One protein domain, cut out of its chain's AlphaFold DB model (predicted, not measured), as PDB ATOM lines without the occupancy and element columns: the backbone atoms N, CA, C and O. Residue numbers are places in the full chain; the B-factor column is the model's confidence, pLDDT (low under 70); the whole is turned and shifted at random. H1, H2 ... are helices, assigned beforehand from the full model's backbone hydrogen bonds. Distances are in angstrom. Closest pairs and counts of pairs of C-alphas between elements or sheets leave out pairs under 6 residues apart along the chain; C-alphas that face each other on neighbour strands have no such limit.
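AT A GLANCE: This is residues 2 to 41 of the 179 residues of an uncharacterized protein of Clostridiales bacterium (UniProt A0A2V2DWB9). Two helices make an open, flat V with arms of unequal length: H1 is the short arm, H2 the long one, and residues 12 to 15 form the corner. The space between the arms is empty, and both arms stick out freely, with residues 2 to 10 and 23 to 41. The printed part has 40 residues with two named helices, H1 then H2, and no named strand; its class is all helix. It is only just loose, close to extended, with a radius of gyration of the C-alphas of 13.4 A and spans of 36 by 28 by 6 A.

IN THESE COORDINATES: H1, residues 2 to 11, begins at C-alpha 2 (60.026, 56.761, -52.561) and is 15.1 A long. H2, residues 16 to 40, is 36.1 A long and ends at C-alpha 40 (54.698, 32.156, -33.555).

HOW THE PARTS SIT: A tight link of 4 residues joins H1 to H2. The two are only just apart, their closest C-alphas 8.1 A from each other. In H1 every O i to N i+4 pair is within hydrogen-bond range; in H2, 20 of 21.

THE WHOLE: The C-alphas of Pro 15 and Ala 41, the two farthest apart, are 38.0 A apart. The printed part has no cut. Its mean pLDDT is 73.4; residues 2 to 8, 10 to 18 and 38 to 41 are under 70.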
ATOM      1  N   GLY A   2      60.971  55.717 -52.103       57.88
ATOM      2  CA  GLY A   2      60.026  56.761 -52.561       57.88
ATOM      3  C   GLY A   2      58.555  56.331 -52.681       57.88
ATOM      4  O   GLY A   2      57.665  57.104 -52.351       57.88
ATOM      5  N   LYS A   3      58.287  55.072 -53.059       59.59
ATOM      6  CA  LYS A   3      56.915  54.584 -53.317       59.59
ATOM      7  C   LYS A   3      56.031  54.501 -52.066       59.59
ATOM      8  O   LYS A   3      54.814  54.566 -52.172       59.59
ATOM      9  N   LEU A   4      56.642  54.377 -50.886       62.69
ATOM     10  CA  LEU A   4      55.914  54.307 -49.618       62.69
ATOM     11  C   LEU A   4      55.374  55.684 -49.198       62.69
ATOM     12  O   LEU A   4      54.265  55.768 -48.684       62.69
ATOM     13  N   LYS A   5      56.113  56.767 -49.488       65.75
ATOM     14  CA  LYS A   5      55.661  58.142 -49.220       65.75
ATOM     15  C   LYS A   5      54.485  58.548 -50.109       65.75
ATOM     16  O   LYS A   5      53.540  59.138 -49.602       65.75
ATOM     17  N   GLU A   6      54.492  58.169 -51.388       69.88
ATOM     18  CA  GLU A   6      53.372  58.462 -52.303       69.88
ATOM     19  C   GLU A   6      52.069  57.751 -51.904       69.88
ATOM     20  O   GLU A   6      50.978  58.289 -52.096       69.88
ATOM     21  N   TRP A   7      52.158  56.549 -51.324       63.59
ATOM     22  CA  TRP A   7      50.984  55.814 -50.841       63.59
ATOM     23  C   TRP A   7      50.388  56.418 -49.565       63.59
ATOM     24  O   TRP A   7      49.167  56.404 -49.402       63.59
ATOM     25  N   ILE A   8      51.228  56.994 -48.700       66.25
ATOM     26  CA  ILE A   8      50.801  57.688 -47.476       66.25
ATOM     27  C   ILE A   8      50.092  59.003 -47.827       66.25
ATOM     28  O   ILE A   8      48.996  59.259 -47.334       66.25
ATOM     29  N   ASP A   9      50.643  59.773 -48.766       71.25
ATOM     30  CA  ASP A   9      50.083  61.063 -49.196       71.25
ATOM     31  C   ASP A   9      48.728  60.893 -49.927       71.25
ATOM     32  O   ASP A   9      47.812  61.717 -49.848       71.25
ATOM     33  N   LYS A  10      48.541  59.748 -50.601       62.78
ATOM     34  CA  LYS A  10      47.272  59.381 -51.250       62.78
ATOM     35  C   LYS A  10      46.187  58.961 -50.250       62.78
ATOM     36  O   LYS A  10      45.002  59.177 -50.516       62.78
ATOM     37  N   ALA A  11      46.566  58.409 -49.096       59.12
ATOM     38  CA  ALA A  11      45.633  58.063 -48.022       59.12
ATOM     39  C   ALA A  11      45.030  59.316 -47.347       59.12
ATOM     40  O   ALA A  11      43.910  59.282 -46.826       59.12
ATOM     41  N   GLU A  12      45.716  60.459 -47.440       64.19
ATOM     42  CA  GLU A  12      45.302  61.719 -46.821       64.19
ATOM     43  C   GLU A  12      44.174  62.447 -47.582       64.19
ATOM     44  O   GLU A  12      43.513  63.323 -47.024       64.19
ATOM     45  N   LYS A  13      43.826  62.031 -48.810       62.62
ATOM     46  CA  LYS A  13      42.776  62.678 -49.637       62.62
ATOM     47  C   LYS A  13      41.402  61.991 -49.654       62.62
ATOM     48  O   LYS A  13      40.521  62.383 -50.413       62.62
ATOM     49  N   LEU A  14      41.166  60.991 -48.805       60.06
ATOM     50  CA  LEU A  14      39.866  60.298 -48.724       60.06
ATOM     51  C   LEU A  14      38.804  61.082 -47.902       60.06
ATOM     52  O   LEU A  14      39.144  61.775 -46.943       60.06
ATOM     53  N   PRO A  15      37.499  60.989 -48.224       63.53
ATOM     54  CA  PRO A  15      36.438  61.648 -47.456       63.53
ATOM     55  C   PRO A  15      36.271  61.018 -46.059       63.53
ATOM     56  O   PRO A  15      36.285  59.793 -45.911       63.53
ATOM     57  N   SER A  16      36.086  61.854 -45.029       62.09
ATOM     58  CA  SER A  16      36.254  61.522 -43.599       62.09
ATOM     59  C   SER A  16      35.464  60.310 -43.085       62.09
ATOM     60  O   SER A  16      35.926  59.626 -42.178       62.09
ATOM     61  N   ARG A  17      34.317  59.975 -43.691       67.00
ATOM     62  CA  ARG A  17      33.521  58.791 -43.311       67.00
ATOM     63  C   ARG A  17      34.141  57.471 -43.784       67.00
ATOM     64  O   ARG A  17      34.062  56.473 -43.079       67.00
ATOM     65  N   LYS A  18      34.801  57.470 -44.948       65.94
ATOM     66  CA  LYS A  18      35.492  56.286 -45.489       65.94
ATOM     67  C   LYS A  18      36.876  56.118 -44.862       65.94
ATOM     68  O   LYS A  18      37.286  54.993 -44.612       65.94
ATOM     69  N   LYS A  19      37.556  57.222 -44.523       71.25
ATOM     70  CA  LYS A  19      38.823  57.195 -43.768       71.25
ATOM     71  C   LYS A  19      38.691  56.450 -42.443       71.25
ATOM     72  O   LYS A  19      39.502  55.577 -42.169       71.25
ATOM     73  N   ALA A  20      37.644  56.749 -41.672       75.69
ATOM     74  CA  ALA A  20      37.392  56.073 -40.401       75.69
ATOM     75  C   ALA A  20      37.218  54.554 -40.579       75.69
ATOM     76  O   ALA A  20      37.814  53.779 -39.840       75.69
ATOM     77  N   GLN A  21      36.475  54.124 -41.606       76.75
ATOM     78  CA  GLN A  21      36.266  52.704 -41.899       76.75
ATOM     79  C   GLN A  21      37.560  51.991 -42.332       76.75
ATOM     80  O   GLN A  21      37.830  50.887 -41.870       76.75
ATOM     81  N   TYR A  22      38.387  52.622 -43.172       80.50
ATOM     82  CA  TYR A  22      39.679  52.053 -43.573       80.50
ATOM     83  C   TYR A  22      40.680  51.994 -42.413       80.50
ATOM     84  O   TYR A  22      41.383  50.996 -42.284       80.50
ATOM     85  N   ILE A  23      40.712  53.006 -41.538       83.44
ATOM     86  CA  ILE A  23      41.539  52.984 -40.321       83.44
ATOM     87  C   ILE A  23      41.129  51.812 -39.420       83.44
ATOM     88  O   ILE A  23      41.994  51.089 -38.932       83.44
ATOM     89  N   LEU A  24      39.825  51.563 -39.265       82.44
ATOM     90  CA  LEU A  24      39.307  50.443 -38.474       82.44
ATOM     91  C   LEU A  24      39.746  49.082 -39.043       82.44
ATOM     92  O   LEU A  24      40.198  48.223 -38.294       82.44
ATOM     93  N   ILE A  25      39.686  48.908 -40.367       86.19
ATOM     94  CA  ILE A  25      40.126  47.675 -41.044       86.19
ATOM     95  C   ILE A  25      41.638  47.458 -40.885       86.19
ATOM     96  O   ILE A  25      42.073  46.335 -40.638       86.19
ATOM     97  N   VAL A  26      42.441  48.522 -40.991       87.00
ATOM     98  CA  VAL A  26      43.900  48.440 -40.812       87.00
ATOM     99  C   VAL A  26      44.262  48.072 -39.372       87.00
ATOM    100  O   VAL A  26      45.138  47.238 -39.169       87.00
ATOM    101  N   ILE A  27      43.559  48.624 -38.378       88.25
ATOM    102  CA  ILE A  27      43.739  48.255 -36.966       88.25
ATOM    103  C   ILE A  27      43.383  46.778 -36.750       88.25
ATOM    104  O   ILE A  27      44.138  46.057 -36.103       88.25
ATOM    105  N   LEU A  28      42.280  46.303 -37.332       90.25
ATOM    106  CA  LEU A  28      41.835  44.913 -37.196       90.25
ATOM    107  C   LEU A  28      42.843  43.933 -37.825       90.25
ATOM    108  O   LEU A  28      43.199  42.930 -37.209       90.25
ATOM    109  N   LEU A  29      43.388  44.265 -39.000       91.38
ATOM    110  CA  LEU A  29      44.469  43.501 -39.633       91.38
ATOM    111  C   LEU A  29      45.768  43.516 -38.815       91.38
ATOM    112  O   LEU A  29      46.439  42.489 -38.724       91.38
ATOM    113  N   ALA A  30      46.114  44.647 -38.195       88.25
ATOM    114  CA  ALA A  30      47.287  44.749 -37.331       88.25
ATOM    115  C   ALA A  30      47.147  43.888 -36.063       88.25
ATOM    116  O   ALA A  30      48.113  43.246 -35.661       88.25
ATOM    117  N   VAL A  31      45.949  43.812 -35.471       90.69
ATOM    118  CA  VAL A  31      45.668  42.941 -34.315       90.69
ATOM    119  C   VAL A  31      45.769  41.465 -34.701       90.69
ATOM    120  O   VAL A  31      46.405  40.697 -33.986       90.69
ATOM    121  N   ILE A  32      45.219  41.065 -35.854       89.44
ATOM    122  CA  ILE A  32      45.337  39.684 -36.354       89.44
ATOM    123  C   ILE A  32      46.811  39.316 -36.586       89.44
ATOM    124  O   ILE A  32      47.249  38.246 -36.167       89.44
ATOM    125  N   LEU A  33      47.598  40.213 -37.189       86.62
ATOM    126  CA  LEU A  33      49.040  40.016 -37.368       86.62
ATOM    127  C   LEU A  33      49.797  39.950 -36.035       86.62
ATOM    128  O   LEU A  33      50.700  39.129 -35.901       86.62
ATOM    129  N   ALA A  34      49.428  40.765 -35.044       81.75
ATOM    130  CA  ALA A  34      50.039  40.744 -33.715       81.75
ATOM    131  C   ALA A  34      49.730  39.452 -32.946       81.75
ATOM    132  O   ALA A  34      50.603  38.941 -32.246       81.75
ATOM    133  N   ILE A  35      48.524  38.895 -33.103       84.81
ATOM    134  CA  ILE A  35      48.164  37.583 -32.551       84.81
ATOM    135  C   ILE A  35      48.999  36.500 -33.231       84.81
ATOM    136  O   ILE A  35      49.655  35.735 -32.534       84.81
ATOM    137  N   TYR A  36      49.068  36.490 -34.566       83.31
ATOM    138  CA  TYR A  36      49.902  35.537 -35.308       83.31
ATOM    139  C   TYR A  36      51.381  35.616 -34.902       83.31
ATOM    140  O   TYR A  36      52.030  34.585 -34.715       83.31
ATOM    141  N   PHE A  37      51.911  36.828 -34.710       75.88
ATOM    142  CA  PHE A  37      53.281  37.032 -34.247       75.88
ATOM    143  C   PHE A  37      53.467  36.593 -32.787       75.88
ATOM    144  O   PHE A  37      54.450  35.932 -32.484       75.88
ATOM    145  N   SER A  38      52.502  36.858 -31.900       69.19
ATOM    146  CA  SER A  38      52.539  36.402 -30.499       69.19
ATOM    147  C   SER A  38      52.400  34.883 -30.361       69.19
ATOM    148  O   SER A  38      52.925  34.306 -29.414       69.19
ATOM    149  N   THR A  39      51.718  34.215 -31.299       69.75
ATOM    150  CA  THR A  39      51.614  32.748 -31.325       69.75
ATOM    151  C   THR A  39      52.839  32.072 -31.935       69.75
ATOM    152  O   THR A  39      53.148  30.946 -31.565       69.75
ATOM    153  N   LEU A  40      53.544  32.736 -32.859       64.25
ATOM    154  CA  LEU A  40      54.698  32.156 -33.555       64.25
ATOM    155  C   LEU A  40      56.043  32.540 -32.913       64.25
ATOM    156  O   LEU A  40      57.022  31.815 -33.059       64.25
ATOM    157  N   ALA A  41      56.089  33.650 -32.174       55.59
ATOM    158  CA  ALA A  41      57.261  34.151 -31.468       55.59
ATOM    159  C   ALA A  41      56.997  34.218 -29.955       55.59
ATOM    160  O   ALA A  41      56.875  35.295 -29.377       55.59
TER     161      ALA A  41